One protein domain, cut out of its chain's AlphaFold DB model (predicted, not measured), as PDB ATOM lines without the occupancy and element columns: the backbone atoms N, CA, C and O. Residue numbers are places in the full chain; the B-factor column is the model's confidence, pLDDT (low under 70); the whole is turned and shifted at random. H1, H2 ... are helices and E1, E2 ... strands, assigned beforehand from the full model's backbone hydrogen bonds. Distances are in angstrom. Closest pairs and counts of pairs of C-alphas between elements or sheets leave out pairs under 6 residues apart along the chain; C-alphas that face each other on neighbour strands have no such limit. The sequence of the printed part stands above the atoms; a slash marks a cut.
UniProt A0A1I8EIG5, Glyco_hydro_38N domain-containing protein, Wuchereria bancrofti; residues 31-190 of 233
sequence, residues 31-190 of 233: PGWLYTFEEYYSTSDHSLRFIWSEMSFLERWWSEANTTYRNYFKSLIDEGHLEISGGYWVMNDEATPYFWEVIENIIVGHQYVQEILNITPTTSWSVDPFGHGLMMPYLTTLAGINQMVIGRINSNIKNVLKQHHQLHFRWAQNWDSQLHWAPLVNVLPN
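AT A GLANCE: This is residues 31 to 190 of the 233 residues of the protein "Glyco_hydro_38N domain-containing protein" of Wuchereria bancrofti (UniProt A0A1I8EIG5). The model is two lobes along its long axis: one holds a four-stranded sheet, E3, E4, E6 and E5, with H5 over one face and H6 grazing it; the other holds H2, H3 and the short parallel strand pair E1 and E2, with small H1 close to H2. The longest helix, H4, spans the two, from near H5 past H2 to near H3. The printed part has 160 residues, with six named helices and six named strands in the order H1 E1 H2 H3 E2 H4 E3 H5 E4 H6 E5 E6; the class is mixed, helices and strands, and so is the four-stranded sheet, parallel but for E5. The whole is compact, with a radius of gyration of the C-alphas of 16.7 A and spans of 49 by 34 by 32 A.

HOW THE PARTS SIT: H1, residues 37 to 41, is close to but not clearly touching H2, residues 55 to 64; their closest C-alphas, Tyr 41 and Phe 57, are 7.1 A apart. E1, residues 50 to 52, and E2, residues 82 to 84, are parallel neighbours, with N 52 and O 83 2.9 A apart. With H2 and H3, residues 67 to 78, between them, they form a strand-helix-strand unit, two parallel neighbours joined through helices, with a right-handed crossover. H4, residues 99 to 117, touches H2 with residues 109 to 113 alone; the closest C-alphas are Met 55 and Gly 109, 5.7 A. E3, residues 123 to 126, H5, residues 135 to 142, and E4, residues 147 to 150, form a second such unit, also right-handed; N 126 and O 149 are 2.9 A apart. H5 is on the sheet at a height of 9.7 A. H4 and H5 are close but not clearly touching, Ile 103 and Leu 139 being their closest C-alphas at 7.3 A. H6, residues 155 to 163, only grazes the sheet. E5, residues 168 to 170, and E6, residues 184 to 187, are an antiparallel hairpin, with N 185 and O 169 2.8 A apart; E4 and E6 are parallel, with N 150 and O 186 2.9 A apart. In H1 to H6 every O i to N i+4 pair is within hydrogen-bond range.

IN THESE COORDINATES: H1 begins at C-alpha 37 (121.674, 186.257, 235.425). H2 is 14.3 A long, H3 16.1 A, H4 26.8 A, H5 10.9 A and H6 12.3 A. H4 begins at C-alpha 99 (130.648, 175.126, 216.364), and E6 ends at C-alpha 187 (131.906, 197.511, 211.848).

THE WHOLE: The C-alphas of Thr 67 and Gln 163, 50.7 A apart, are the two farthest apart. The printed part has no cut. The links E2 to H4 and E5 to E6 are long. The mean pLDDT of the printed part is 90.7; residues 32, 35 to 36 and 38 to 49 are under 70.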
ATOM      1  N   PRO A  31     124.256 187.917 230.087       74.12
ATOM      2  CA  PRO A  31     123.606 186.784 230.761       74.12
ATOM      3  C   PRO A  31     124.513 186.120 231.814       74.12
ATOM      4  O   PRO A  31     124.670 184.902 231.852       74.12
ATOM      5  N   GLY A  32     125.131 186.936 232.669       58.91
ATOM      6  CA  GLY A  32     126.193 186.564 233.596       58.91
ATOM      7  C   GLY A  32     127.538 187.187 233.209       58.91
ATOM      8  O   GLY A  32     128.096 186.873 232.163       58.91
ATOM      9  N   TRP A  33     128.084 188.048 234.075       81.81
ATOM     10  CA  TRP A  33     129.440 188.607 233.941       81.81
ATOM     11  C   TRP A  33     130.016 188.966 235.317       81.81
ATOM     12  O   TRP A  33     130.685 188.142 235.936       81.81
ATOM     13  N   LEU A  34     129.735 190.173 235.822       70.94
ATOM     14  CA  LEU A  34     130.096 190.580 237.191       70.94
ATOM     15  C   LEU A  34     129.060 190.120 238.222       70.94
ATOM     16  O   LEU A  34     129.399 189.910 239.384       70.94
ATOM     17  N   TYR A  35     127.817 189.970 237.772       66.31
ATOM     18  CA  TYR A  35     126.688 189.459 238.534       66.31
ATOM     19  C   TYR A  35     126.094 188.246 237.820       66.31
ATOM     20  O   TYR A  35     126.375 187.999 236.642       66.31
ATOM     21  N   THR A  36     125.289 187.479 238.543       69.81
ATOM     22  CA  THR A  36     124.516 186.365 237.993       69.81
ATOM     23  C   THR A  36     123.372 186.868 237.109       69.81
ATOM     24  O   THR A  36     122.956 188.025 237.188       69.81
ATOM     25  N   PHE A  37     122.836 185.978 236.273       71.31
ATOM     26  CA  PHE A  37     121.674 186.257 235.425       71.31
ATOM     27  C   PHE A  37     120.483 186.835 236.220       71.31
ATOM     28  O   PHE A  37     119.931 187.867 235.845       71.31
ATOM     29  N   GLU A  38     120.131 186.228 237.360       69.75
ATOM     30  CA  GLU A  38     118.990 186.671 238.181       69.75
ATOM     31  C   GLU A  38     119.197 188.072 238.782       69.75
ATOM     32  O   GLU A  38     118.254 188.858 238.877       69.75
ATOM     33  N   GLU A  39     120.431 188.422 239.156       65.62
ATOM     34  CA  GLU A  39     120.742 189.740 239.718       65.62
ATOM     35  C   GLU A  39     120.564 190.855 238.677       65.62
ATOM     36  O   GLU A  39     119.940 191.877 238.979       65.62
ATOM     37  N   TYR A  40     121.036 190.647 237.440       61.44
ATOM     38  CA  TYR A  40     120.869 191.621 236.356       61.44
ATOM     39  C   TYR A  40     119.397 191.867 236.004       61.44
ATOM     40  O   TYR A  40     118.989 193.019 235.824       61.44
ATOM     41  N   TYR A  41     118.590 190.806 235.951       56.12
ATOM     42  CA  TYR A  41     117.192 190.878 235.525       56.12
ATOM     43  C   TYR A  41     116.342 191.851 236.368       56.12
ATOM     44  O   TYR A  41     115.499 192.569 235.829       56.12
ATOM     45  N   SER A  42     116.624 191.969 237.669       65.44
ATOM     46  CA  SER A  42     115.847 192.787 238.614       65.44
ATOM     47  C   SER A  42     115.862 194.315 238.380       65.44
ATOM     48  O   SER A  42     115.168 195.039 239.094       65.44
ATOM     49  N   THR A  43     116.630 194.831 237.407       55.66
ATOM     50  CA  THR A  43     116.962 196.271 237.295       55.66
ATOM     51  C   THR A  43     116.609 196.963 235.961       55.66
ATOM     52  O   THR A  43     117.062 198.082 235.725       55.66
ATOM     53  N   SER A  44     115.803 196.356 235.082       49.28
ATOM     54  CA  SER A  44     115.548 196.869 233.715       49.28
ATOM     55  C   SER A  44     114.276 197.742 233.564       49.28
ATOM     56  O   SER A  44     113.235 197.445 234.147       49.28
ATOM     57  N   ASP A  45     114.346 198.815 232.754       49.12
ATOM     58  CA  ASP A  45     113.247 199.759 232.425       49.12
ATOM     59  C   ASP A  45     113.024 199.848 230.895       49.12
ATOM     60  O   ASP A  45     113.967 199.670 230.124       49.12
ATOM     61  N   HIS A  46     111.786 200.109 230.446       46.06
ATOM     62  CA  HIS A  46     111.320 199.863 229.071       46.06
ATOM     63  C   HIS A  46     110.473 201.011 228.483       46.06
ATOM     64  O   HIS A  46     109.256 201.071 228.659       46.06
ATOM     65  N   SER A  47     111.085 201.882 227.679       45.00
ATOM     66  CA  SER A  47     110.387 202.625 226.613       45.00
ATOM     67  C   SER A  47     111.390 203.057 225.534       45.00
ATOM     68  O   SER A  47     112.584 203.072 225.819       45.00
ATOM     69  N   LEU A  48     110.902 203.437 224.338       55.81
ATOM     70  CA  LEU A  48     111.619 203.927 223.132       55.81
ATOM     71  C   LEU A  48     111.865 202.883 222.015       55.81
ATOM     72  O   LEU A  48     111.680 201.686 222.221       55.81
ATOM     73  N   ARG A  49     112.231 203.358 220.803       66.31
ATOM     74  CA  ARG A  49     112.569 202.484 219.664       66.31
ATOM     75  C   ARG A  49     113.874 201.747 219.930       66.31
ATOM     76  O   ARG A  49     114.894 202.411 220.086       66.31
ATOM     77  N   PHE A  50     113.847 200.423 219.980       84.50
ATOM     78  CA  PHE A  50     114.875 199.655 220.675       84.50
ATOM     79  C   PHE A  50     115.237 198.364 219.930       84.50
ATOM     80  O   PHE A  50     114.389 197.775 219.263       84.50
ATOM     81  N   ILE A  51     116.488 197.913 220.050       88.94
ATOM     82  CA  ILE A  51     116.902 196.570 219.615       88.94
ATOM     83  C   ILE A  51     117.166 195.675 220.827       88.94
ATOM     84  O   ILE A  51     117.885 196.073 221.742       88.94
ATOM     85  N   TRP A  52     116.624 194.458 220.828       92.69
ATOM     86  CA  TRP A  52     116.856 193.464 221.882       92.69
ATOM     87  C   TRP A  52     117.558 192.228 221.305       92.69
ATOM     88  O   TRP A  52     117.122 191.715 220.274       92.69
ATOM     89  N   SER A  53     118.642 191.759 221.938       92.56
ATOM     90  CA  SER A  53     119.498 190.703 221.364       92.56
ATOM     91  C   SER A  53     119.498 189.393 222.155       92.56
ATOM     92  O   SER A  53     119.531 188.321 221.560       92.56
ATOM     93  N   GLU A  54     119.439 189.454 223.484       93.19
ATOM     94  CA  GLU A  54     119.645 188.301 224.360       93.19
ATOM     95  C   GLU A  54     118.318 187.603 224.693       93.19
ATOM     96  O   GLU A  54     117.556 188.047 225.562       93.19
ATOM     97  N   MET A  55     118.012 186.502 223.994       96.50
ATOM     98  CA  MET A  55     116.719 185.823 224.161       96.50
ATOM     99  C   MET A  55     116.568 185.149 225.520       96.50
ATOM    100  O   MET A  55     115.448 185.038 226.001       96.50
ATOM    101  N   SER A  56     117.667 184.784 226.180       95.81
ATOM    102  CA  SER A  56     117.644 184.219 227.536       95.81
ATOM    103  C   SER A  56     116.893 185.086 228.550       95.81
ATOM    104  O   SER A  56     116.025 184.605 229.281       95.81
ATOM    105  N   PHE A  57     117.165 186.389 228.562       93.44
ATOM    106  CA  PHE A  57     116.444 187.340 229.407       93.44
ATOM    107  C   PHE A  57     115.017 187.589 228.931       93.44
ATOM    108  O   PHE A  57     114.120 187.733 229.763       93.44
ATOM    109  N   LEU A  58     114.791 187.619 227.612       94.38
ATOM    110  CA  LEU A  58     113.441 187.764 227.075       94.38
ATOM    111  C   LEU A  58     112.566 186.576 227.477       94.38
ATOM    112  O   LEU A  58     111.427 186.789 227.873       94.38
ATOM    113  N   GLU A  59     113.089 185.352 227.436       95.94
ATOM    114  CA  GLU A  59     112.362 184.161 227.865       95.94
ATOM    115  C   GLU A  59     112.000 184.230 229.344       95.94
ATOM    116  O   GLU A  59     110.841 184.007 229.716       95.94
ATOM    117  N   ARG A  60     112.965 184.610 230.191       93.75
ATOM    118  CA  ARG A  60     112.717 184.799 231.623       93.75
ATOM    119  C   ARG A  60     111.615 185.827 231.855       93.75
ATOM    120  O   ARG A  60     110.634 185.509 232.531       93.75
ATOM    121  N   TRP A  61     111.735 187.004 231.241       94.44
ATOM    122  CA  TRP A  61     110.735 188.067 231.325       94.44
ATOM    123  C   TRP A  61     109.362 187.601 230.860       94.44
ATOM    124  O   TRP A  61     108.356 187.783 231.545       94.44
ATOM    125  N   TRP A  62     109.318 186.955 229.699       95.50
ATOM    126  CA  TRP A  62     108.085 186.500 229.090       95.50
ATOM    127  C   TRP A  62     107.362 185.514 229.996       95.50
ATOM    128  O   TRP A  62     106.147 185.627 230.141       95.50
ATOM    129  N   SER A  63     108.085 184.594 230.649       95.44
ATOM    130  CA  SER A  63     107.508 183.604 231.567       95.44
ATOM    131  C   SER A  63     106.746 184.241 232.738       95.44
ATOM    132  O   SER A  63     105.698 183.730 233.135       95.44
ATOM    133  N   GLU A  64     107.205 185.398 233.219       94.56
ATOM    134  CA  GLU A  64     106.631 186.124 234.359       94.56
ATOM    135  C   GLU A  64     105.608 187.189 233.942       94.56
ATOM    136  O   GLU A  64     104.684 187.511 234.695       94.56
ATOM    137  N   ALA A  65     105.752 187.737 232.736       92.88
ATOM    138  CA  ALA A  65     104.875 188.767 232.212       92.88
ATOM    139  C   ALA A  65     103.434 188.254 232.058       92.88
ATOM    140  O   ALA A  65     103.173 187.176 231.519       92.88
ATOM    141  N   ASN A  66     102.464 189.067 232.479       95.00
ATOM    142  CA  ASN A  66     101.052 188.779 232.239       95.00
ATOM    143  C   ASN A  66     100.666 189.022 230.764       95.00
ATOM    144  O   ASN A  66     101.410 189.627 229.986       95.00
ATOM    145  N   THR A  67      99.467 188.584 230.374       95.94
ATOM    146  CA  THR A  67      98.959 188.721 228.998       95.94
ATOM    147  C   THR A  67      98.955 190.168 228.499       95.94
ATOM    148  O   THR A  67      99.243 190.401 227.331       95.94
ATOM    149  N   THR A  68      98.678 191.144 229.369       94.12
ATOM    150  CA  THR A  68      98.677 192.567 229.004       94.12
ATOM    151  C   THR A  68     100.063 193.030 228.562       94.12
ATOM    152  O   THR A  68     100.194 193.600 227.481       94.12
ATOM    153  N   TYR A  69     101.102 192.740 229.348       91.44
ATOM    154  CA  TYR A  69     102.477 193.113 229.006       91.44
ATOM    155  C   TYR A  69     102.998 192.356 227.785       91.44
ATOM    156  O   TYR A  69     103.629 192.966 226.928       91.44
ATOM    157  N   ARG A  70     102.683 191.061 227.647       94.69
ATOM    158  CA  ARG A  70     103.042 190.283 226.449       94.69
ATOM    159  C   ARG A  70     102.399 190.857 225.184       94.69
ATOM    160  O   ARG A  70     103.068 190.982 224.167       94.69
ATOM    161  N   ASN A  71     101.122 191.241 225.244       94.19
ATOM    162  CA  ASN A  71     100.433 191.860 224.109       94.19
ATOM    163  C   ASN A  71     101.012 193.234 223.763       94.19
ATOM    164  O   ASN A  71     101.159 193.545 222.588       94.19
ATOM    165  N   TYR A  72     101.377 194.029 224.771       88.19
ATOM    166  CA  TYR A  72     102.057 195.304 224.554       88.19
ATOM    167  C   TYR A  72     103.447 195.119 223.929       88.19
ATOM    168  O   TYR A  72     103.809 195.819 222.992       88.19
ATOM    169  N   PHE A  73     104.221 194.131 224.380       91.56
ATOM    170  CA  PHE A  73     105.503 193.803 223.758       91.56
ATOM    171  C   PHE A  73     105.326 193.411 222.285       91.56
ATOM    172  O   PHE A  73     106.058 193.897 221.427       91.56
ATOM    173  N   LYS A  74     104.319 192.582 221.976       93.50
ATOM    174  CA  LYS A  74     103.978 192.234 220.590       93.50
ATOM    175  C   LYS A  74     103.611 193.463 219.765       93.50
ATOM    176  O   LYS A  74     104.142 193.603 218.673       93.50
ATOM    177  N   SER A  75     102.798 194.382 220.294       88.12
ATOM    178  CA  SER A  75     102.450 195.601 219.553       88.12
ATOM    179  C   SER A  75     103.677 196.466 219.262       88.12
ATOM    180  O   SER A  75     103.778 197.013 218.171       88.12
ATOM    181  N   LEU A  76     104.655 196.539 220.176       87.75
ATOM    182  CA  LEU A  76     105.918 197.237 219.910       87.75
ATOM    183  C   LEU A  76     106.699 196.608 218.747       87.75
ATOM    184  O   LEU A  76     107.282 197.345 217.954       87.75
ATOM    185  N   ILE A  77     106.715 195.278 218.635       90.44
ATOM    186  CA  ILE A  77     107.334 194.570 217.504       90.44
ATOM    187  C   ILE A  77     106.553 194.849 216.211       90.44
ATOM    188  O   ILE A  77     107.142 195.274 215.218       90.44
ATOM    189  N   ASP A  78     105.230 194.664 216.231       88.50
ATOM    190  CA  ASP A  78     104.355 194.801 215.057       88.50
ATOM    191  C   ASP A  78     104.371 196.228 214.477       88.50
ATOM    192  O   ASP A  78     104.316 196.424 213.262       88.50
ATOM    193  N   GLU A  79     104.481 197.236 215.342       84.88
ATOM    194  CA  GLU A  79     104.573 198.650 214.969       84.88
ATOM    195  C   GLU A  79     106.008 199.086 214.598       84.88
ATOM    196  O   GLU A  79     106.234 200.242 214.226       84.88
ATOM    197  N   GLY A  80     106.994 198.187 214.693       83.12
ATOM    198  CA  GLY A  80     108.401 198.472 214.393       83.12
ATOM    199  C   GLY A  80     109.077 199.393 215.412       83.12
ATOM    200  O   GLY A  80     110.060 200.071 215.099       83.12
ATOM    201  N   HIS A  81     108.540 199.464 216.631       79.75
ATOM    202  CA  HIS A  81     109.183 200.137 217.752       79.75
ATOM    203  C   HIS A  81     110.244 199.256 218.419       79.75
ATOM    204  O   HIS A  81     111.213 199.781 218.950       79.75
ATOM    205  N   LEU A  82     110.111 197.939 218.370       88.62
ATOM    206  CA  LEU A  82     111.100 197.005 218.893       88.62
ATOM    207  C   LEU A  82     111.546 196.067 217.769       88.62
ATOM    208  O   LEU A  82     110.717 195.578 217.009       88.62
ATOM    209  N   GLU A  83     112.844 195.804 217.670       93.00
ATOM    210  CA  GLU A  83     113.394 194.804 216.751       93.00
ATOM    211  C   GLU A  83     114.202 193.766 217.537       93.00
ATOM    212  O   GLU A  83     115.027 194.110 218.388       93.00
ATOM    213  N   ILE A  84     113.976 192.484 217.242       95.25
ATOM    214  CA  ILE A  84     114.835 191.404 217.730       95.25
ATOM    215  C   ILE A  84     116.048 191.297 216.807       95.25
ATOM    216  O   ILE A  84     115.902 190.998 215.622       95.25
ATOM    217  N   SER A  85     117.241 191.514 217.359       94.88
ATOM    218  CA  SER A  85     118.501 191.473 216.616       94.88
ATOM    219  C   SER A  85     119.309 190.234 216.978       94.88
ATOM    220  O   SER A  85     119.571 189.957 218.144       94.88
ATOM    221  N   GLY A  86     119.705 189.450 215.980       94.12
ATOM    222  CA  GLY A  86     120.344 188.145 216.146       94.12
ATOM    223  C   GLY A  86     119.338 187.082 216.576       94.12
ATOM    224  O   GLY A  86     119.153 186.091 215.877       94.12
ATOM    225  N   GLY A  87     118.653 187.313 217.699       95.50
ATOM    226  CA  GLY A  87     117.665 186.394 218.260       95.50
ATOM    227  C   GLY A  87     118.279 185.102 218.789       95.50
ATOM    228  O   GLY A  87     117.580 184.105 218.907       95.50
ATOM    229  N   TYR A  88     119.579 185.088 219.075       97.12
ATOM    230  CA  TYR A  88     120.244 183.933 219.674       97.12
ATOM    231  C   TYR A  88     119.924 183.863 221.166       97.12
ATOM    232  O   TYR A  88     119.545 184.865 221.780       97.12
ATOM    233  N   TRP A  89     120.121 182.698 221.779       97.62
ATOM    234  CA  TRP A  89     119.924 182.566 223.221       97.62
ATOM    235  C   TRP A  89     120.810 183.542 224.016       97.62
ATOM    236  O   TRP A  89     120.332 184.250 224.913       97.62
ATOM    237  N   VAL A  90     122.074 183.660 223.608       97.25
ATOM    238  CA  VAL A  90     123.034 184.669 224.071       97.25
ATOM    239  C   VAL A  90     123.860 185.231 222.908       97.25
ATOM    240  O   VAL A  90     124.037 184.578 221.876       97.25
ATOM    241  N   MET A  91     124.443 186.419 223.096       97.12
ATOM    242  CA  MET A  91     125.557 186.894 222.268       97.12
ATOM    243  C   MET A  91     126.803 186.061 222.610       97.12
ATOM    244  O   MET A  91     127.524 186.365 223.556       97.12
ATOM    245  N   ASN A  92     127.002 184.947 221.902       96.50
ATOM    246  CA  ASN A  92     128.060 183.988 222.216       96.50
ATOM    247  C   ASN A  92     129.462 184.548 221.942       96.50
ATOM    248  O   ASN A  92     129.653 185.384 221.062       96.50
ATOM    249  N   ASP A  93     130.461 184.008 222.644       96.88
ATOM    250  CA  ASP A  93     131.859 184.181 222.250       96.88
ATOM    251  C   ASP A  93     132.093 183.621 220.834       96.88
ATOM    252  O   ASP A  93     131.448 182.665 220.405       96.88
ATOM    253  N   GLU A  94     133.029 184.208 220.097       96.88
ATOM    254  CA  GLU A  94     133.343 183.824 218.717       96.88
ATOM    255  C   GLU A  94     134.727 183.170 218.579       96.88
ATOM    256  O   GLU A  94     135.128 182.812 217.469       96.88
ATOM    257  N   ALA A  95     135.461 183.005 219.686       95.94
ATOM    258  CA  ALA A  95     136.795 182.409 219.695       95.94
ATOM    259  C   ALA A  95     136.831 180.984 220.270       95.94
ATOM    260  O   ALA A  95     137.502 180.117 219.711       95.94
ATOM    261  N   THR A  96     136.165 180.752 221.401       96.31
ATOM    262  CA  THR A  96     136.289 179.514 222.186       96.31
ATOM    263  C   THR A  96     135.180 178.479 221.993       96.31
ATOM    264  O   THR A  96     135.499 177.296 222.152       96.31
ATOM    265  N   PRO A  97     133.920 178.834 221.657       95.69
ATOM    266  CA  PRO A  97     132.880 177.830 221.504       95.69
ATOM    267  C   PRO A  97     133.179 176.876 220.359       95.69
ATOM    268  O   PRO A  97     133.660 177.271 219.292       95.69
ATOM    269  N   TYR A  98     132.848 175.609 220.577       94.69
ATOM    270  CA  TYR A  98     132.777 174.664 219.483       94.69
ATOM    271  C   TYR A  98     131.538 174.977 218.626       94.69
ATOM    272  O   TYR A  98     130.592 175.652 219.042       94.69
ATOM    273  N   PHE A  99     131.607 174.615 217.345       92.69
ATOM    274  CA  PHE A  99     130.648 175.126 216.364       92.69
ATOM    275  C   PHE A  99     129.220 174.631 216.635       92.69
ATOM    276  O   PHE A  99     128.261 175.289 216.235       92.69
ATOM    277  N   TRP A 100     129.079 173.473 217.289       96.62
ATOM    278  CA  TRP A 100     127.778 172.874 217.571       96.62
ATOM    279  C   TRP A 100     127.020 173.719 218.595       96.62
ATOM    280  O   TRP A 100     125.874 174.079 218.375       96.62
ATOM    281  N   GLU A 101     127.690 174.152 219.650       97.25
ATOM    282  CA  GLU A 101     127.139 174.975 220.723       97.25
ATOM    283  C   GLU A 101     126.644 176.320 220.181       97.25
ATOM    284  O   GLU A 101     125.625 176.837 220.631       97.25
ATOM    285  N   VAL A 102     127.309 176.863 219.156       97.81
ATOM    286  CA  VAL A 102     126.836 178.068 218.459       97.81
ATOM    287  C   VAL A 102     125.581 177.789 217.633       97.81
ATOM    288  O   VAL A 102     124.659 178.600 217.639       97.81
ATOM    289  N   ILE A 103     125.503 176.644 216.951       98.00
ATOM    290  CA  ILE A 103     124.287 176.233 216.233       98.00
ATOM    291  C   ILE A 103     123.123 176.050 217.213       98.00
ATOM    292  O   ILE A 103     122.032 176.547 216.954       98.00
ATOM    293  N   GLU A 104     123.348 175.389 218.348       98.00
ATOM    294  CA  GLU A 104     122.331 175.203 219.384       98.00
ATOM    295  C   GLU A 104     121.870 176.545 219.969       98.00
ATOM    296  O   GLU A 104     120.669 176.798 220.038       98.00
ATOM    297  N   ASN A 105     122.805 177.452 220.273       98.00
ATOM    298  CA  ASN A 105     122.518 178.820 220.715       98.00
ATOM    299  C   ASN A 105     121.605 179.580 219.732       98.00
ATOM    300  O   ASN A 105     120.691 180.293 220.156       98.00
ATOM    301  N   ILE A 106     121.828 179.418 218.423       98.00
ATOM    302  CA  ILE A 106     120.982 180.008 217.376       98.00
ATOM    303  C   ILE A 106     119.606 179.332 217.352       98.00
ATOM    304  O   ILE A 106     118.593 180.027 217.374       98.00
ATOM    305  N   ILE A 107     119.560 177.995 217.326       97.88
ATOM    306  CA  ILE A 107     118.311 177.225 217.229       97.88
ATOM    307  C   ILE A 107     117.387 177.533 218.404       97.88
ATOM    308  O   ILE A 107     116.222 177.849 218.176       97.88
ATOM    309  N   VAL A 108     117.896 177.466 219.637       98.06
ATOM    310  CA  VAL A 108     117.102 177.692 220.853       98.06
ATOM    311  C   VAL A 108     116.497 179.095 220.841       98.06
ATOM    312  O   VAL A 108     115.289 179.248 221.015       98.06
ATOM    313  N   GLY A 109     117.308 180.117 220.552       98.00
ATOM    314  CA  GLY A 109     116.822 181.493 220.480       98.00
ATOM    315  C   GLY A 109     115.798 181.711 219.358       98.00
ATOM    316  O   GLY A 109     114.730 182.274 219.597       98.00
ATOM    317  N   HIS A 110     116.071 181.217 218.146       97.81
ATOM    318  CA  HIS A 110     115.174 181.385 216.993       97.81
ATOM    319  C   HIS A 110     113.850 180.644 217.168       97.81
ATOM    320  O   HIS A 110     112.805 181.195 216.833       97.81
ATOM    321  N   GLN A 111     113.869 179.423 217.712       97.88
ATOM    322  CA  GLN A 111     112.646 178.672 218.007       97.88
ATOM    323  C   GLN A 111     111.780 179.410 219.022       97.88
ATOM    324  O   GLN A 111     110.577 179.546 218.798       97.88
ATOM    325  N   TYR A 112     112.393 179.945 220.080       97.94
ATOM    326  CA  TYR A 112     111.676 180.713 221.087       97.94
ATOM    327  C   TYR A 112     111.019 181.962 220.485       97.94
ATOM    328  O   TYR A 112     109.814 182.171 220.617       97.94
ATOM    329  N   VAL A 113     111.791 182.759 219.740       97.31
ATOM    330  CA  VAL A 113     111.297 183.960 219.045       97.31
ATOM    331  C   VAL A 113     110.150 183.623 218.091       97.31
ATOM    332  O   VAL A 113     109.124 184.311 218.085       97.31
ATOM    333  N   GLN A 114     110.283 182.546 217.316       97.12
ATOM    334  CA  GLN A 114     109.240 182.088 216.406       97.12
ATOM    335  C   GLN A 114     107.971 181.667 217.163       97.12
ATOM    336  O   GLN A 114     106.870 181.991 216.723       97.12
ATOM    337  N   GLU A 115     108.099 180.982 218.298       97.38
ATOM    338  CA  GLU A 115     106.965 180.544 219.115       97.38
ATOM    339  C   GLU A 115     106.194 181.731 219.708       97.38
ATOM    340  O   GLU A 115     104.966 181.806 219.593       97.38
ATOM    341  N   ILE A 116     106.899 182.674 220.339       96.88
ATOM    342  CA  ILE A 116     106.246 183.739 221.104       96.88
ATOM    343  C   ILE A 116     105.842 184.945 220.250       96.88
ATOM    344  O   ILE A 116     104.830 185.585 220.563       96.88
ATOM    345  N   LEU A 117     106.574 185.238 219.170       96.19
ATOM    346  CA  LEU A 117     106.393 186.433 218.334       96.19
ATOM    347  C   LEU A 117     106.069 186.120 216.868       96.19
ATOM    348  O   LEU A 117     105.586 187.008 216.174       96.19
ATOM    349  N   ASN A 118     106.280 184.887 216.393       96.44
ATOM    350  CA  ASN A 118     106.085 184.504 214.990       96.44
ATOM    351  C   ASN A 118     106.915 185.353 214.003       96.44
ATOM    352  O   ASN A 118     106.438 185.718 212.926       96.44
ATOM    353  N   ILE A 119     108.161 185.662 214.373       94.56
ATOM    354  CA  ILE A 119     109.109 186.416 213.541       94.56
ATOM    355  C   ILE A 119     110.391 185.614 213.307       94.56
ATOM    356  O   ILE A 119     110.785 184.792 214.132       94.56
ATOM    357  N   THR A 120     111.086 185.924 212.214       93.75
ATOM    358  CA  THR A 120     112.424 185.402 211.918       93.75
ATOM    359  C   THR A 120     113.405 186.577 211.840       93.75
ATOM    360  O   THR A 120     113.242 187.425 210.957       93.75
ATOM    361  N   PRO A 121     114.398 186.676 212.745       94.56
ATOM    362  CA  PRO A 121     115.401 187.740 212.702       94.56
ATOM    363  C   PRO A 121     116.185 187.736 211.381       94.56
ATOM    364  O   PRO A 121     116.572 186.681 210.886       94.56
ATOM    365  N   THR A 122     116.448 188.918 210.818       95.44
ATOM    366  CA  THR A 122     117.222 189.077 209.562       95.44
ATOM    367  C   THR A 122     118.492 189.915 209.737       95.44
ATOM    368  O   THR A 122     119.358 189.953 208.856       95.44
ATOM    369  N   THR A 123     118.624 190.550 210.898       96.44
ATOM    370  CA  THR A 123     119.739 191.389 211.331       96.44
ATOM    371  C   THR A 123     120.414 190.752 212.547       96.44
ATOM    372  O   THR A 123     119.803 189.959 213.262       96.44
ATOM    373  N   SER A 124     121.688 191.061 212.787       96.81
ATOM    374  CA  SER A 124     122.422 190.626 213.979       96.81
ATOM    375  C   SER A 124     123.265 191.748 214.561       96.81
ATOM    376  O   SER A 124     123.846 192.556 213.836       96.81
ATOM    377  N   TRP A 125     123.352 191.765 215.886       96.56
ATOM    378  CA  TRP A 125     124.144 192.701 216.668       96.56
ATOM    379  C   TRP A 125     125.116 191.913 217.548       96.56
ATOM    380  O   TRP A 125     124.702 191.273 218.508       96.56
ATOM    381  N   SER A 126     126.404 191.924 217.199       96.44
ATOM    382  CA  SER A 126     127.479 191.221 217.913       96.44
ATOM    383  C   SER A 126     128.577 192.215 218.285       96.44
ATOM    384  O   SER A 126     129.576 192.381 217.585       96.44
ATOM    385  N   VAL A 127     128.363 192.985 219.353       95.06
ATOM    386  CA  VAL A 127     129.251 194.115 219.684       95.06
ATOM    387  C   VAL A 127     130.259 193.835 220.782       95.06
ATOM    388  O   VAL A 127     131.243 194.572 220.861       95.06
ATOM    389  N   ASP A 128     130.042 192.799 221.593       95.31
ATOM    390  CA  ASP A 128     130.883 192.509 222.755       95.31
ATOM    391  C   ASP A 128     131.796 191.270 222.692       95.31
ATOM    392  O   ASP A 128     132.749 191.253 223.475       95.31
ATOM    393  N   PRO A 129     131.658 190.300 221.757       96.50
ATOM    394  CA  PRO A 129     132.638 189.222 221.639       96.50
ATOM    395  C   PRO A 129     134.054 189.748 221.413       96.50
ATOM    396  O   PRO A 129     134.265 190.736 220.708       96.50
ATOM    397  N   PHE A 130     135.052 189.110 222.027       95.81
ATOM    398  CA  PHE A 130     136.437 189.592 222.025       95.81
ATOM    399  C   PHE A 130     137.196 189.176 220.762       95.81
ATOM    400  O   PHE A 130     138.173 188.428 220.806       95.81
ATOM    401  N   GLY A 131     136.769 189.726 219.630       95.38
ATOM    402  CA  GLY A 131     137.191 189.292 218.305       95.38
ATOM    403  C   GLY A 131     136.051 188.581 217.590       95.38
ATOM    404  O   GLY A 131     135.109 188.113 218.220       95.38
ATOM    405  N   HIS A 132     136.144 188.523 216.263       96.69
ATOM    406  CA  HIS A 132     135.113 187.932 215.416       96.69
ATOM    407  C   HIS A 132     135.735 186.945 214.429       96.69
ATOM    408  O   HIS A 132     136.841 187.177 213.926       96.69
ATOM    409  N   GLY A 133     135.023 185.854 214.149       92.75
ATOM    410  CA  GLY A 133     135.501 184.744 213.321       92.75
ATOM    411  C   GLY A 133     134.647 184.497 212.077       92.75
ATOM    412  O   GLY A 133     133.498 184.912 212.006       92.75
ATOM    413  N   LEU A 134     135.188 183.759 211.097       93.94
ATOM    414  CA  LEU A 134     134.470 183.406 209.857       93.94
ATOM    415  C   LEU A 134     133.269 182.475 210.079       93.94
ATOM    416  O   LEU A 134     132.399 182.388 209.216       93.94
ATOM    417  N   MET A 135     133.203 181.796 211.224       95.19
ATOM    418  CA  MET A 135     132.095 180.906 211.560       95.19
ATOM    419  C   MET A 135     130.761 181.660 211.635       95.19
ATOM    420  O   MET A 135     129.782 181.224 211.033       95.19
ATOM    421  N   MET A 136     130.723 182.807 212.317       96.19
ATOM    422  CA  MET A 136     129.483 183.561 212.518       96.19
ATOM    423  C   MET A 136     128.827 184.051 211.220       96.19
ATOM    424  O   MET A 136     127.650 183.751 211.034       96.19
ATOM    425  N   PRO A 137     129.507 184.730 210.271       95.94
ATOM    426  CA  PRO A 137     128.854 185.162 209.032       95.94
ATOM    427  C   PRO A 137     128.296 183.991 208.206       95.94
ATOM    428  O   PRO A 137     127.274 184.144 207.537       95.94
ATOM    429  N   TYR A 138     128.909 182.806 208.289       96.31
ATOM    430  CA  TYR A 138     128.394 181.601 207.636       96.31
ATOM    431  C   TYR A 138     127.138 181.049 208.318       96.31
ATOM    432  O   TYR A 138     126.112 180.857 207.669       96.31
ATOM    433  N   LEU A 139     127.191 180.811 209.632       96.50
ATOM    434  CA  LEU A 139     126.060 180.227 210.362       96.50
ATOM    435  C   LEU A 139     124.843 181.156 210.376       96.50
ATOM    436  O   LEU A 139     123.713 180.707 210.209       96.50
ATOM    437  N   THR A 140     125.070 182.458 210.522       94.19
ATOM    438  CA  THR A 140     123.988 183.448 210.584       94.19
ATOM    439  C   THR A 140     123.281 183.607 209.240       94.19
ATOM    440  O   THR A 140     122.053 183.634 209.210       94.19
ATOM    441  N   THR A 141     124.006 183.581 208.115       96.00
ATOM    442  CA  THR A 141     123.372 183.568 206.782       96.00
ATOM    443  C   THR A 141     122.563 182.308 206.518       96.00
ATOM    444  O   THR A 141     121.481 182.403 205.940       96.00
ATOM    445  N   LEU A 142     123.025 181.143 206.982       95.50
ATOM    446  CA  LEU A 142     122.226 179.913 206.946       95.50
ATOM    447  C   LEU A 142     120.952 180.015 207.798       95.50
ATOM    448  O   LEU A 142     119.935 179.428 207.436       95.50
ATOM    449  N   ALA A 143     120.995 180.787 208.883       95.56
ATOM    450  CA  ALA A 143     119.856 181.070 209.752       95.56
ATOM    451  C   ALA A 143     118.972 182.240 209.263       95.56
ATOM    452  O   ALA A 143     118.104 182.702 209.997       95.56
ATOM    453  N   GLY A 144     119.175 182.738 208.036       95.31
ATOM    454  CA  GLY A 144     118.353 183.801 207.438       95.31
ATOM    455  C   GLY A 144     118.797 185.235 207.757       95.31
ATOM    456  O   GLY A 144     118.171 186.185 207.285       95.31
ATOM    457  N   ILE A 145     119.900 185.414 208.486       96.62
ATOM    458  CA  ILE A 145     120.458 186.727 208.826       96.62
ATOM    459  C   ILE A 145     121.462 187.158 207.759       96.62
ATOM    460  O   ILE A 145     122.514 186.548 207.581       96.62
ATOM    461  N   ASN A 146     121.167 188.251 207.059       95.94
ATOM    462  CA  ASN A 146     121.993 188.747 205.954       95.94
ATOM    463  C   ASN A 146     122.710 190.069 206.260       95.94
ATOM    464  O   ASN A 146     123.484 190.548 205.427       95.94
ATOM    465  N   GLN A 147     122.467 190.652 207.434       96.75
ATOM    466  CA  GLN A 147     123.037 191.921 207.876       96.75
ATOM    467  C   GLN A 147     123.540 191.798 209.311       96.75
ATOM    468  O   GLN A 147     122.823 191.324 210.186       96.75
ATOM    469  N   MET A 148     124.767 192.236 209.565       97.06
ATOM    470  CA  MET A 148     125.404 192.126 210.874       97.06
ATOM    471  C   MET A 148     126.060 193.444 211.268       97.06
ATOM    472  O   MET A 148     126.671 194.120 210.442       97.06
ATOM    473  N   VAL A 149     126.001 193.776 212.550       97.44
ATOM    474  CA  VAL A 149     126.840 194.798 213.169       97.44
ATOM    475  C   VAL A 149     127.840 194.106 214.079       97.44
ATOM    476  O   VAL A 149     127.439 193.315 214.930       97.44
ATOM    477  N   ILE A 150     129.127 194.421 213.912       97.38
ATOM    478  CA  ILE A 150     130.191 193.896 214.769       97.38
ATOM    479  C   ILE A 150     130.953 194.999 215.499       97.38
ATOM    480  O   ILE A 150     131.165 196.102 214.981       97.38
ATOM    481  N   GLY A 151     131.380 194.690 216.721       94.75
ATOM    482  CA  GLY A 151     132.046 195.628 217.613       94.75
ATOM    483  C   GLY A 151     133.555 195.445 217.644       94.75
ATOM    484  O   GLY A 151     134.298 196.242 217.066       94.75
ATOM    485  N   ARG A 152     134.055 194.456 218.379       94.94
ATOM    486  CA  ARG A 152     135.460 194.412 218.806       94.94
ATOM    487  C   ARG A 152     136.353 193.696 217.794       94.94
ATOM    488  O   ARG A 152     136.670 192.521 217.918       94.94
ATOM    489  N   ILE A 153     136.872 194.458 216.834       95.19
ATOM    490  CA  ILE A 153     138.034 194.054 216.025       95.19
ATOM    491  C   ILE A 153     139.279 194.869 216.399       95.19
ATOM    492  O   ILE A 153     139.183 195.940 217.002       95.19
ATOM    493  N   ASN A 154     140.457 194.380 216.004       94.50
ATOM    494  CA  ASN A 154     141.737 195.031 216.275       94.50
ATOM    495  C   ASN A 154     141.747 196.515 215.846       94.50
ATOM    496  O   ASN A 154     141.404 196.851 214.711       94.50
ATOM    497  N   SER A 155     142.208 197.403 216.731       91.62
ATOM    498  CA  SER A 155     142.203 198.856 216.509       91.62
ATOM    499  C   SER A 155     142.999 199.300 215.278       91.62
ATOM    500  O   SER A 155     142.606 200.258 214.611       91.62
ATOM    501  N   ASN A 156     144.090 198.609 214.928       93.12
ATOM    502  CA  ASN A 156     144.855 198.918 213.719       93.12
ATOM    503  C   ASN A 156     144.049 198.573 212.465       93.12
ATOM    504  O   ASN A 156     144.002 199.384 211.543       93.12
ATOM    505  N   ILE A 157     143.353 197.430 212.467       93.50
ATOM    506  CA  ILE A 157     142.446 197.042 211.379       93.50
ATOM    507  C   ILE A 157     141.312 198.063 211.262       93.50
ATOM    508  O   ILE A 157     141.107 198.596 210.174       93.50
ATOM    509  N   LYS A 158     140.646 198.440 212.368       93.31
ATOM    510  CA  LYS A 158     139.617 199.503 212.347       93.31
ATOM    511  C   LYS A 158     140.138 200.789 211.731       93.31
ATOM    512  O   LYS A 158     139.447 201.420 210.938       93.31
ATOM    513  N   ASN A 159     141.344 201.203 212.115       91.06
ATOM    514  CA  ASN A 159     141.940 202.421 211.593       91.06
ATOM    515  C   ASN A 159     142.146 202.321 210.088       91.06
ATOM    516  O   ASN A 159     141.704 203.234 209.401       91.06
ATOM    517  N   VAL A 160     142.729 201.227 209.584       93.38
ATOM    518  CA  VAL A 160     142.890 200.970 208.143       93.38
ATOM    519  C   VAL A 160     141.537 201.013 207.429       93.38
ATOM    520  O   VAL A 160     141.373 201.822 206.518       93.38
ATOM    521  N   LEU A 161     140.538 200.257 207.898       94.38
ATOM    522  CA  LEU A 161     139.192 200.246 207.308       94.38
ATOM    523  C   LEU A 161     138.568 201.649 207.273       94.38
ATOM    524  O   LEU A 161     138.017 202.047 206.250       94.38
ATOM    525  N   LYS A 162     138.726 202.450 208.337       91.12
ATOM    526  CA  LYS A 162     138.299 203.859 208.357       91.12
ATOM    527  C   LYS A 162     139.005 204.698 207.297       91.12
ATOM    528  O   LYS A 162     138.357 205.507 206.646       91.12
ATOM    529  N   GLN A 163     140.318 204.528 207.106       89.12
ATOM    530  CA  GLN A 163     141.065 205.309 206.108       89.12
ATOM    531  C   GLN A 163     140.618 205.014 204.677       89.12
ATOM    532  O   GLN A 163     140.719 205.898 203.832       89.12
ATOM    533  N   HIS A 164     140.157 203.789 204.430       91.75
ATOM    534  CA  HIS A 164     139.721 203.322 203.119       91.75
ATOM    535  C   HIS A 164     138.198 203.355 202.932       91.75
ATOM    536  O   HIS A 164     137.721 202.940 201.883       91.75
ATOM    537  N   HIS A 165     137.438 203.850 203.917       90.56
ATOM    538  CA  HIS A 165     135.968 203.845 203.914       90.56
ATOM    539  C   HIS A 165     135.362 202.431 203.753       90.56
ATOM    540  O   HIS A 165     134.351 202.242 203.088       90.56
ATOM    541  N   GLN A 166     135.988 201.432 204.381       95.38
ATOM    542  CA  GLN A 166     135.667 200.000 204.282       95.38
ATOM    543  C   GLN A 166     135.136 199.415 205.601       95.38
ATOM    544  O   GLN A 166     135.308 198.234 205.877       95.38
ATOM    545  N   LEU A 167     134.496 200.224 206.452       95.56
ATOM    546  CA  LEU A 167     133.805 199.698 207.641       95.56
ATOM    547  C   LEU A 167     132.535 198.905 207.295       95.56
ATOM    548  O   LEU A 167     131.963 198.264 208.172       95.56
ATOM    549  N   HIS A 168     132.120 198.940 206.029       95.56
ATOM    550  CA  HIS A 168     130.976 198.219 205.497       95.56
ATOM    551  C   HIS A 168     131.468 197.281 204.396       95.56
ATOM    552  O   HIS A 168     132.063 197.741 203.420       95.56
ATOM    553  N   PHE A 169     131.265 195.974 204.549       95.94
ATOM    554  CA  PHE A 169     131.736 194.983 203.578       95.94
ATOM    555  C   PHE A 169     130.889 193.713 203.593       95.94
ATOM    556  O   PHE A 169     130.212 193.417 204.570       95.94
ATOM    557  N   ARG A 170     130.943 192.935 202.507       96.19
ATOM    558  CA  ARG A 170     130.389 191.575 202.494       96.19
ATOM    559  C   ARG A 170     131.422 190.604 203.042       96.19
ATOM    560  O   ARG A 170     132.538 190.554 202.527       96.19
ATOM    561  N   TRP A 171     131.062 189.842 204.070       96.19
ATOM    562  CA  TRP A 171     132.001 188.944 204.739       96.19
ATOM    563  C   TRP A 171     131.846 187.505 204.251       96.19
ATOM    564  O   TRP A 171     131.111 186.713 204.828       96.19
ATOM    565  N   ALA A 172     132.517 187.182 203.149       95.44
ATOM    566  CA  ALA A 172     132.446 185.860 202.539       95.44
ATOM    567  C   ALA A 172     133.416 184.855 203.167       95.44
ATOM    568  O   ALA A 172     134.471 185.220 203.689       95.44
ATOM    569  N   GLN A 173     133.074 183.575 203.034       95.56
ATOM    570  CA  GLN A 173     134.004 182.484 203.298       95.56
ATOM    571  C   GLN A 173     135.080 182.419 202.212       95.56
ATOM    572  O   GLN A 173     134.813 182.698 201.045       95.56
ATOM    573  N   ASN A 174     136.283 181.957 202.563       94.69
ATOM    574  CA  ASN A 174     137.402 181.863 201.613       94.69
ATOM    575  C   ASN A 174     137.107 180.940 200.414       94.69
ATOM    576  O   ASN A 174     137.692 181.109 199.348       94.69
ATOM    577  N   TRP A 175     136.218 179.959 200.590       95.75
ATOM    578  CA  TRP A 175     135.778 179.030 199.544       95.75
ATOM    579  C   TRP A 175     134.516 179.494 198.798       95.75
ATOM    580  O   TRP A 175     134.160 178.902 197.780       95.75
ATOM    581  N   ASP A 176     133.839 180.543 199.269       94.94
ATOM    582  CA  ASP A 176     132.581 181.026 198.699       94.94
ATOM    583  C   ASP A 176     132.812 182.179 197.715       94.94
ATOM    584  O   ASP A 176     132.540 183.351 197.977       94.94
ATOM    585  N   SER A 177     133.318 181.819 196.535       92.62
ATOM    586  CA  SER A 177     133.557 182.772 195.440       92.62
ATOM    587  C   SER A 177     132.286 183.436 194.893       92.62
ATOM    588  O   SER A 177     132.382 184.465 194.225       92.62
ATOM    589  N   GLN A 178     131.106 182.870 195.166       94.38
ATOM    590  CA  GLN A 178     129.819 183.369 194.669       94.38
ATOM    591  C   GLN A 178     129.102 184.271 195.683       94.38
ATOM    592  O   GLN A 178     128.062 184.844 195.360       94.38
ATOM    593  N   LEU A 179     129.685 184.472 196.874       93.94
ATOM    594  CA  LEU A 179     129.142 185.319 197.939       93.94
ATOM    595  C   LEU A 179     127.731 184.882 198.377       93.94
ATOM    596  O   LEU A 179     126.883 185.731 198.676       93.94
ATOM    597  N   HIS A 180     127.467 183.575 198.391       93.44
ATOM    598  CA  HIS A 180     126.199 183.013 198.851       93.44
ATOM    599  C   HIS A 180     125.983 183.246 200.349       93.44
ATOM    600  O   HIS A 180     124.927 183.727 200.756       93.44
ATOM    601  N   TRP A 181     127.003 182.975 201.159       95.25
ATOM    602  CA  TRP A 181     126.982 183.058 202.622       95.25
ATOM    603  C   TRP A 181     127.860 184.209 203.102       95.25
ATOM    604  O   TRP A 181     128.773 184.051 203.914       95.25
ATOM    605  N   ALA A 182     127.611 185.377 202.512       96.19
ATOM    606  CA  ALA A 182     128.384 186.588 202.734       96.19
ATOM    607  C   ALA A 182     127.453 187.726 203.175       96.19
ATOM    608  O   ALA A 182     127.009 188.506 202.312       96.19
ATOM    609  N   PRO A 183     127.124 187.818 204.479       97.06
ATOM    610  CA  PRO A 183     126.262 188.875 204.984       97.06
ATOM    611  C   PRO A 183     126.944 190.233 204.813       97.06
ATOM    612  O   PRO A 183     128.176 190.331 204.740       97.06
ATOM    613  N   LEU A 184     126.139 191.292 204.740       97.62
ATOM    614  CA  LEU A 184     126.638 192.657 204.840       97.62
ATOM    615  C   LEU A 184     126.999 192.938 206.298       97.62
ATOM    616  O   LEU A 184     126.162 192.822 207.186       97.62
ATOM    617  N   VAL A 185     128.241 193.330 206.535       97.69
ATOM    618  CA  VAL A 185     128.782 193.589 207.864       97.69
ATOM    619  C   VAL A 185     129.088 195.065 208.008       97.69
ATOM    620  O   VAL A 185     129.768 195.650 207.167       97.69
ATOM    621  N   ASN A 186     128.614 195.638 209.108       97.12
ATOM    622  CA  ASN A 186     128.886 196.994 209.546       97.12
ATOM    623  C   ASN A 186     129.768 196.937 210.796       97.12
ATOM    624  O   ASN A 186     129.357 196.437 211.840       97.12
ATOM    625  N   VAL A 187     130.986 197.456 210.710       96.81
ATOM    626  CA  VAL A 187     131.906 197.511 211.848       96.81
ATOM    627  C   VAL A 187     131.734 198.834 212.580       96.81
ATOM    628  O   VAL A 187     131.901 199.901 211.984       96.81
ATOM    629  N   LEU A 188     131.486 198.785 213.891       94.81
ATOM    630  CA  LEU A 188     131.455 199.997 214.707       94.81
ATOM    631  C   LEU A 188     132.819 200.719 214.650       94.81
ATOM    632  O   LEU A 188     133.868 200.082 214.803       94.81
ATOM    633  N   PRO A 189     132.856 202.050 214.462       90.75
ATOM    634  CA  PRO A 189     134.096 202.774 214.154       90.75
ATOM    635  C   PRO A 189     135.067 202.910 215.341       90.75
ATOM    636  O   PRO A 189     136.274 203.112 215.135       90.75
ATOM    637  N   ASN A 190     134.551 202.795 216.567       89.00
ATOM    638  CA  ASN A 190     135.265 203.032 217.823       89.00
ATOM    639  C   ASN A 190     135.340 201.763 218.687       89.00
ATOM    640  O   ASN A 190     134.784 200.725 218.334       89.00
TER     641      ASN A 190